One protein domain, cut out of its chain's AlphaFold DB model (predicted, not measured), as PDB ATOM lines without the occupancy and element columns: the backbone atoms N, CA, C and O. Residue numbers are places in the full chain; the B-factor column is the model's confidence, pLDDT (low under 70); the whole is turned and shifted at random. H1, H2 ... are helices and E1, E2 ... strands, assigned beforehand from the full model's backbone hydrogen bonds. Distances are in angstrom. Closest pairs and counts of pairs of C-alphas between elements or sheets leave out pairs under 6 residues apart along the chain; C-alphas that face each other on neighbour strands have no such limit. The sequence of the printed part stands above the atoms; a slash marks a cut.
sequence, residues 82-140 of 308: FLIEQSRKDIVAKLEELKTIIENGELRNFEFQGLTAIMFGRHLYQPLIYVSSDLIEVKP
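Overview. This is residues 82 to 140 of the 308 residues of an uncharacterized protein of Deltaproteobacteria bacterium (UniProt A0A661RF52). One long helix, H1, packs on a small three-strand sheet, E2 E3 E4, mostly by way of E2, while the first and last strands, E1 and E5, pair into a two-strand ribbon near the helix's first turns and E4. Helix and strands run roughly along the long axis, and the links around Ser 87 and Arg 122 reach its two ends. The printed part has 59 residues, with one named helix and five named strands in the order E1 H1 E2 E3 E4 E5; both sheets, E2 - E3 - E4 and E1 - E5, are antiparallel, and the class is mixed. It is compact, with a radius of gyration of the C-alphas of 11.5 A, and elongated, spanning 35 by 20 by 17 A.

Along the chain. E1 is residues 82 to 84, from C-alpha 82 at (-42.710, -33.676, 15.861). H1, residues 89 to 103, measures 21.0 A and begins at (-46.734, -26.684, 26.099). E2 is residues 110 to 112, E3 115 to 118, 9.9 A, and E4 128 to 131, 10.4 A. E5, residues 136 to 139, 10.2 A, ends at (-39.698, -37.543, 11.388).

Arrangement. E2, E3 and E4 form a meander, each strand the antiparallel neighbour of the one before; E2 and E3 are a hairpin, with N 112 and O 115 2.9 A apart, and E3 and E4 another, with N 118 and O 128 2.8 A apart. H1 is on this sheet, in two layers, its closest C-alphas to E2 being Leu 98 and Phe 110, 7.1 A. Every O i to N i+4 pair of H1 is within hydrogen-bond range. E1 and E5 are antiparallel at 153 degrees, with N 83 and O 137 2.8 A apart. The closest C-alphas of E4 and E5 are Val 131 and Val 138, 7.9 A. H1 and E5 are apart.

Size, cuts and confidence. The C-alphas farthest apart, Ser 87 and Arg 122, are 36.4 A apart. The printed part has no cut and no long link. Its mean pLDDT is 93.6, and no printed residue is under 70.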
ATOM      1  N   PHE A  82     -43.369 -33.884  14.574       95.06
ATOM      2  CA  PHE A  82     -42.710 -33.676  15.861       95.06
ATOM      3  C   PHE A  82     -43.443 -34.447  16.961       95.06
ATOM      4  O   PHE A  82     -44.629 -34.226  17.205       95.06
ATOM      5  N   LEU A  83     -42.735 -35.347  17.638       94.94
ATOM      6  CA  LEU A  83     -43.218 -36.086  18.797       94.94
ATOM      7  C   LEU A  83     -42.596 -35.467  20.047       94.94
ATOM      8  O   LEU A  83     -41.374 -35.395  20.182       94.94
ATOM      9  N   ILE A  84     -43.455 -35.012  20.951       94.19
ATOM     10  CA  ILE A  84     -43.082 -34.298  22.173       94.19
ATOM     11  C   ILE A  84     -43.970 -34.760  23.326       94.19
ATOM     12  O   ILE A  84     -45.106 -35.196  23.119       94.19
ATOM     13  N   GLU A  85     -43.477 -34.641  24.556       92.00
ATOM     14  CA  GLU A  85     -44.304 -34.910  25.729       92.00
ATOM     15  C   GLU A  85     -45.470 -33.916  25.822       92.00
ATOM     16  O   GLU A  85     -45.293 -32.705  25.707       92.00
ATOM     17  N   GLN A  86     -46.672 -34.415  26.120       89.06
ATOM     18  CA  GLN A  86     -47.890 -33.597  26.215       89.06
ATOM     19  C   GLN A  86     -47.788 -32.458  27.253       89.06
ATOM     20  O   GLN A  86     -48.477 -31.441  27.152       89.06
ATOM     21  N   SER A  87     -46.929 -32.621  28.262       93.19
ATOM     22  CA  SER A  87     -46.646 -31.625  29.301       93.19
ATOM     23  C   SER A  87     -45.911 -30.387  28.762       93.19
ATOM     24  O   SER A  87     -46.027 -29.305  29.343       93.19
ATOM     25  N   ARG A  88     -45.196 -30.510  27.635       92.56
ATOM     26  CA  ARG A  88     -44.306 -29.490  27.059       92.56
ATOM     27  C   ARG A  88     -45.035 -28.492  26.167       92.56
ATOM     28  O   ARG A  88     -44.760 -28.345  24.976       92.56
ATOM     29  N   LYS A  89     -45.970 -27.754  26.771       93.31
ATOM     30  CA  LYS A  89     -46.734 -26.684  26.099       93.31
ATOM     31  C   LYS A  89     -45.851 -25.552  25.565       93.31
ATOM     32  O   LYS A  89     -46.230 -24.883  24.611       93.31
ATOM     33  N   ASP A  90     -44.689 -25.344  26.176       93.38
ATOM     34  CA  ASP A  90     -43.674 -24.396  25.722       93.38
ATOM     35  C   ASP A  90     -43.110 -24.773  24.345       93.38
ATOM     36  O   ASP A  90     -42.990 -23.903  23.483       93.38
ATOM     37  N   ILE A  91     -42.838 -26.065  24.110       93.50
ATOM     38  CA  ILE A  91     -42.367 -26.564  22.809       93.50
ATOM     39  C   ILE A  91     -43.479 -26.452  21.763       93.50
ATOM     40  O   ILE A  91     -43.224 -25.959  20.667       93.50
ATOM     41  N   VAL A  92     -44.719 -26.831  22.107       93.81
ATOM     42  CA  VAL A  92     -45.881 -26.692  21.205       93.81
ATOM     43  C   VAL A  92     -46.011 -25.251  20.710       93.81
ATOM     44  O   VAL A  92     -46.068 -25.016  19.508       93.81
ATOM     45  N   ALA A  93     -46.000 -24.276  21.624       94.69
ATOM     46  CA  ALA A  93     -46.133 -22.865  21.267       94.69
ATOM     47  C   ALA A  93     -45.023 -22.393  20.310       94.69
ATOM     48  O   ALA A  93     -45.271 -21.576  19.427       94.69
ATOM     49  N   LYS A  94     -43.805 -22.921  20.465       95.06
ATOM     50  CA  LYS A  94     -42.662 -22.588  19.606       95.06
ATOM     51  C   LYS A  94     -42.711 -23.269  18.242       95.06
ATOM     52  O   LYS A  94     -42.288 -22.661  17.264       95.06
ATOM     53  N   LEU A  95     -43.257 -24.478  18.154       94.31
ATOM     54  CA  LEU A  95     -43.518 -25.134  16.872       94.31
ATOM     55  C   LEU A  95     -44.625 -24.415  16.084       94.31
ATOM     56  O   LEU A  95     -44.492 -24.261  14.874       94.31
ATOM     57  N   GLU A  96     -45.663 -23.907  16.753       94.88
ATOM     58  CA  GLU A  96     -46.697 -23.074  16.111       94.88
ATOM     59  C   GLU A  96     -46.138 -21.726  15.621       94.88
ATOM     60  O   GLU A  96     -46.494 -21.246  14.541       94.88
ATOM     61  N   GLU A  97     -45.202 -21.125  16.367       95.12
ATOM     62  CA  GLU A  97     -44.455 -19.952  15.899       95.12
ATOM     63  C   GLU A  97     -43.639 -20.286  14.640       95.12
ATOM     64  O   GLU A  97     -43.726 -19.566  13.648       95.12
ATOM     65  N   LEU A  98     -42.893 -21.399  14.644       94.81
ATOM     66  CA  LEU A  98     -42.138 -21.862  13.476       94.81
ATOM     67  C   LEU A  98     -43.049 -22.102  12.265       94.81
ATOM     68  O   LEU A  98     -42.715 -21.688  11.157       94.81
ATOM     69  N   LYS A  99     -44.212 -22.722  12.470       94.06
ATOM     70  CA  LYS A  99     -45.211 -22.909  11.417       94.06
ATOM     71  C   LYS A  99     -45.665 -21.571  10.834       94.06
ATOM     72  O   LYS A  99     -45.669 -21.416   9.618       94.06
ATOM     73  N   THR A 100     -45.951 -20.588  11.684       94.62
ATOM     74  CA  THR A 100     -46.340 -19.238  11.248       94.62
ATOM     75  C   THR A 100     -45.232 -18.566  10.424       94.62
ATOM     76  O   THR A 100     -45.511 -17.961   9.395       94.62
ATOM     77  N   ILE A 101     -43.963 -18.705  10.832       92.94
ATOM     78  CA  ILE A 101     -42.795 -18.193  10.085       92.94
ATOM     79  C   ILE A 101     -42.741 -18.809   8.677       92.94
ATOM     80  O   ILE A 101     -42.518 -18.091   7.700       92.94
ATOM     81  N   ILE A 102     -42.974 -20.122   8.567       91.81
ATOM     82  CA  ILE A 102     -42.989 -20.847   7.286       91.81
ATOM     83  C   ILE A 102     -44.153 -20.379   6.407       91.81
ATOM     84  O   ILE A 102     -43.934 -20.038   5.247       91.81
ATOM     85  N   GLU A 103     -45.369 -20.316   6.955       92.06
ATOM     86  CA  GLU A 103     -46.576 -19.881   6.234       92.06
ATOM     87  C   GLU A 103     -46.469 -18.425   5.749       92.06
ATOM     88  O   GLU A 103     -46.969 -18.091   4.676       92.06
ATOM     89  N   ASN A 104     -45.751 -17.574   6.488       93.31
ATOM     90  CA  ASN A 104     -45.456 -16.195   6.093       93.31
ATOM     91  C   ASN A 104     -44.330 -16.073   5.046       93.31
ATOM     92  O   ASN A 104     -44.074 -14.972   4.556       93.31
ATOM     93  N   GLY A 105     -43.633 -17.163   4.711       88.88
ATOM     94  CA  GLY A 105     -42.510 -17.153   3.769       88.88
ATOM     95  C   GLY A 105     -41.249 -16.460   4.303       88.88
ATOM     96  O   GLY A 105     -40.425 -15.976   3.523       88.88
ATOM     97  N   GLU A 106     -41.079 -16.379   5.625       89.75
ATOM     98  CA  GLU A 106     -39.913 -15.747   6.244       89.75
ATOM     99  C   GLU A 106     -38.662 -16.638   6.120       89.75
ATOM    100  O   GLU A 106     -38.523 -17.658   6.794       89.75
ATOM    101  N   LEU A 107     -37.690 -16.218   5.304       82.81
ATOM    102  CA  LEU A 107     -36.421 -16.934   5.092       82.81
ATOM    103  C   LEU A 107     -35.396 -16.670   6.209       82.81
ATOM    104  O   LEU A 107     -34.276 -16.223   5.949       82.81
ATOM    105  N   ARG A 108     -35.776 -16.912   7.467       90.25
ATOM    106  CA  ARG A 108     -34.883 -16.761   8.626       90.25
ATOM    107  C   ARG A 108     -34.734 -18.061   9.398       90.25
ATOM    108  O   ARG A 108     -35.705 -18.778   9.620       90.25
ATOM    109  N   ASN A 109     -33.515 -18.332   9.855       93.75
ATOM    110  CA  ASN A 109     -33.262 -19.463  10.740       93.75
ATOM    111  C   ASN A 109     -34.013 -19.267  12.068       93.75
ATOM    112  O   ASN A 109     -34.135 -18.145  12.572       93.75
ATOM    113  N   PHE A 110     -34.497 -20.367  12.633       95.06
ATOM    114  CA  PHE A 110     -35.208 -20.400  13.908       95.06
ATOM    115  C   PHE A 110     -34.510 -21.372  14.853       95.06
ATOM    116  O   PHE A 110     -34.163 -22.484  14.455       95.06
ATOM    117  N   GLU A 111     -34.314 -20.967  16.103       95.06
ATOM    118  CA  GLU A 111     -33.663 -21.791  17.115       95.06
ATOM    119  C   GLU A 111     -34.403 -21.697  18.448       95.06
ATOM    120  O   GLU A 111     -34.741 -20.609  18.920       95.06
ATOM    121  N   PHE A 112     -34.655 -22.850  19.064       93.88
ATOM    122  CA  PHE A 112     -35.299 -22.944  20.365       93.88
ATOM    123  C   PHE A 112     -34.915 -24.244  21.075       93.88
ATOM    124  O   PHE A 112     -35.212 -25.321  20.577       93.88
ATOM    125  N   GLN A 113     -34.296 -24.153  22.258       88.19
ATOM    126  CA  GLN A 113     -33.993 -25.300  23.135       88.19
ATOM    127  C   GLN A 113     -33.426 -26.536  22.403       88.19
ATOM    128  O   GLN A 113     -33.872 -27.660  22.617       88.19
ATOM    129  N   GLY A 114     -32.446 -26.340  21.519       91.62
ATOM    130  CA  GLY A 114     -31.829 -27.437  20.770       91.62
ATOM    131  C   GLY A 114     -32.608 -27.913  19.538       91.62
ATOM    132  O   GLY A 114     -32.128 -28.814  18.861       91.62
ATOM    133  N   LEU A 115     -33.761 -27.325  19.210       96.00
ATOM    134  CA  LEU A 115     -34.366 -27.384  17.878       96.00
ATOM    135  C   LEU A 115     -33.809 -26.243  17.027       96.00
ATOM    136  O   LEU A 115     -33.859 -25.082  17.432       96.00
ATOM    137  N   THR A 116     -33.356 -26.566  15.824       97.38
ATOM    138  CA  THR A 116     -32.914 -25.588  14.832       97.38
ATOM    139  C   THR A 116     -33.602 -25.873  13.504       97.38
ATOM    140  O   THR A 116     -33.472 -26.968  12.958       97.38
ATOM    141  N   ALA A 117     -34.307 -24.880  12.967       96.94
ATOM    142  CA  ALA A 117     -34.849 -24.896  11.616       96.94
ATOM    143  C   ALA A 117     -34.015 -23.958  10.735       96.94
ATOM    144  O   ALA A 117     -33.947 -22.749  10.973       96.94
ATOM    145  N   ILE A 118     -33.347 -24.532   9.738       97.06
ATOM    146  CA  ILE A 118     -32.443 -23.832   8.830       97.06
ATOM    147  C   ILE A 118     -33.203 -23.498   7.545       97.06
ATOM    148  O   ILE A 118     -33.591 -24.397   6.794       97.06
ATOM    149  N   MET A 119     -33.392 -22.204   7.285       95.25
ATOM    150  CA  MET A 119     -33.998 -21.684   6.057       95.25
ATOM    151  C   MET A 119     -32.892 -21.355   5.059       95.25
ATOM    152  O   MET A 119     -32.400 -20.227   4.984       95.25
ATOM    153  N   PHE A 120     -32.445 -22.361   4.310       95.44
ATOM    154  CA  PHE A 120     -31.458 -22.162   3.259       95.44
ATOM    155  C   PHE A 120     -32.160 -22.017   1.911       95.44
ATOM    156  O   PHE A 120     -32.507 -23.012   1.296       95.44
ATOM    157  N   GLY A 121     -32.309 -20.786   1.413       93.00
ATOM    158  CA  GLY A 121     -33.043 -20.510   0.163       93.00
ATOM    159  C   GLY A 121     -32.443 -21.095  -1.126       93.00
ATOM    160  O   GLY A 121     -32.986 -20.873  -2.200       93.00
ATOM    161  N   ARG A 122     -31.312 -21.806  -1.043       95.38
ATOM    162  CA  ARG A 122     -30.747 -22.610  -2.141       95.38
ATOM    163  C   ARG A 122     -30.980 -24.112  -1.954       95.38
ATOM    164  O   ARG A 122     -30.571 -24.899  -2.798       95.38
ATOM    165  N   HIS A 123     -31.581 -24.525  -0.845       96.00
ATOM    166  CA  HIS A 123     -32.037 -25.892  -0.663       96.00
ATOM    167  C   HIS A 123     -33.382 -26.090  -1.374       96.00
ATOM    168  O   HIS A 123     -34.200 -25.173  -1.390       96.00
ATOM    169  N   LEU A 124     -33.617 -27.266  -1.959       94.25
ATOM    170  CA  LEU A 124     -34.816 -27.515  -2.778       94.25
ATOM    171  C   LEU A 124     -36.123 -27.638  -1.976       94.25
ATOM    172  O   LEU A 124     -37.204 -27.563  -2.547       94.25
ATOM    173  N   TYR A 125     -36.033 -27.784  -0.659       92.19
ATOM    174  CA  TYR A 125     -37.162 -27.669   0.266       92.19
ATOM    175  C   TYR A 125     -36.714 -26.978   1.559       92.19
ATOM    176  O   TYR A 125     -35.524 -26.918   1.858       92.19
ATOM    177  N   GLN A 126     -37.622 -26.447   2.364       91.94
ATOM    178  CA  GLN A 126     -37.241 -25.823   3.633       91.94
ATOM    179  C   GLN A 126     -38.393 -25.876   4.641       91.94
ATOM    180  O   GLN A 126     -39.549 -25.886   4.223       91.94
ATOM    181  N   PRO A 127     -38.098 -25.883   5.954       95.44
ATOM    182  CA  PRO A 127     -36.761 -25.852   6.564       95.44
ATOM    183  C   PRO A 127     -36.016 -27.191   6.501       95.44
ATOM    184  O   PRO A 127     -36.618 -28.246   6.340       95.44
ATOM    185  N   LEU A 128     -34.700 -27.152   6.720       96.81
ATOM    186  CA  LEU A 128     -33.944 -28.311   7.200       96.81
ATOM    187  C   LEU A 128     -33.939 -28.317   8.733       96.81
ATOM    188  O   LEU A 128     -33.660 -27.290   9.352       96.81
ATOM    189  N   ILE A 129     -34.220 -29.464   9.352       97.06
ATOM    190  CA  ILE A 129     -34.375 -29.575  10.809       97.06
ATOM    191  C   ILE A 129     -33.167 -30.258  11.446       97.06
ATOM    192  O   ILE A 129     -32.801 -31.361  11.051       97.06
ATOM    193  N   TYR A 130     -32.602 -29.643  12.482       97.62
ATOM    194  CA  TYR A 130     -31.633 -30.229  13.410       97.62
ATOM    195  C   TYR A 130     -32.234 -30.264  14.820       97.62
ATOM    196  O   TYR A 130     -32.910 -29.319  15.229       97.62
ATOM    197  N   VAL A 131     -31.988 -31.344  15.564       96.44
ATOM    198  CA  VAL A 131     -32.454 -31.495  16.950       96.44
ATOM    199  C   VAL A 131     -31.334 -32.080  17.806       96.44
ATOM    200  O   VAL A 131     -30.867 -33.181  17.530       96.44
ATOM    201  N   SER A 132     -30.929 -31.360  18.853       95.25
ATOM    202  CA  SER A 132     -29.989 -31.826  19.885       95.25
ATOM    203  C   SER A 132     -30.648 -32.115  21.232       95.25
ATOM    204  O   SER A 132     -29.973 -32.560  22.157       95.25
ATOM    205  N   SER A 133     -31.933 -31.793  21.378       90.94
ATOM    206  CA  SER A 133     -32.694 -32.061  22.594       90.94
ATOM    207  C   SER A 133     -33.277 -33.470  22.567       90.94
ATOM    208  O   SER A 133     -33.791 -33.918  21.551       90.94
ATOM    209  N   ASP A 134     -33.250 -34.139  23.713       91.50
ATOM    210  CA  ASP A 134     -33.918 -35.415  23.975       91.50
ATOM    211  C   ASP A 134     -35.442 -35.286  24.156       91.50
ATOM    212  O   ASP A 134     -36.150 -36.285  24.236       91.50
ATOM    213  N   LEU A 135     -35.959 -34.058  24.190       92.31
ATOM    214  CA  LEU A 135     -37.368 -33.741  24.443       92.31
ATOM    215  C   LEU A 135     -38.217 -33.736  23.163       92.31
ATOM    216  O   LEU A 135     -39.439 -33.591  23.240       92.31
ATOM    217  N   ILE A 136     -37.567 -33.824  22.000       93.62
ATOM    218  CA  ILE A 136     -38.184 -33.716  20.680       93.62
ATOM    219  C   ILE A 136     -37.665 -34.860  19.811       93.62
ATOM    220  O   ILE A 136     -36.480 -34.929  19.501       93.62
ATOM    221  N   GLU A 137     -38.564 -35.725  19.355       94.38
ATOM    222  CA  GLU A 137     -38.289 -36.645  18.250       94.38
ATOM    223  C   GLU A 137     -38.918 -36.076  16.973       94.38
ATOM    224  O   GLU A 137     -40.029 -35.549  17.001       94.38
ATOM    225  N   VAL A 138     -38.215 -36.165  15.842       94.50
ATOM    226  CA  VAL A 138     -38.700 -35.651  14.555       94.50
ATOM    227  C   VAL A 138     -38.617 -36.705  13.459       94.50
ATOM    228  O   VAL A 138     -37.653 -37.474  13.379       94.50
ATOM    229  N   LYS A 139     -39.644 -36.734  12.607       93.06
ATOM    230  CA  LYS A 139     -39.698 -37.543  11.388       93.06
ATOM    231  C   LYS A 139     -40.008 -36.646  10.185       93.06
ATOM    232  O   LYS A 139     -40.920 -35.836  10.300       93.06
ATOM    233  N   PRO A 140     -39.312 -36.808   9.046       90.94
ATOM    234  CA  PRO A 140     -38.130 -37.653   8.849       90.94
ATOM    235  C   PRO A 140     -36.946 -37.252   9.743       90.94
ATOM    236  O   PRO A 140     -36.951 -36.177  10.338       90.94
TER     237      PRO A 140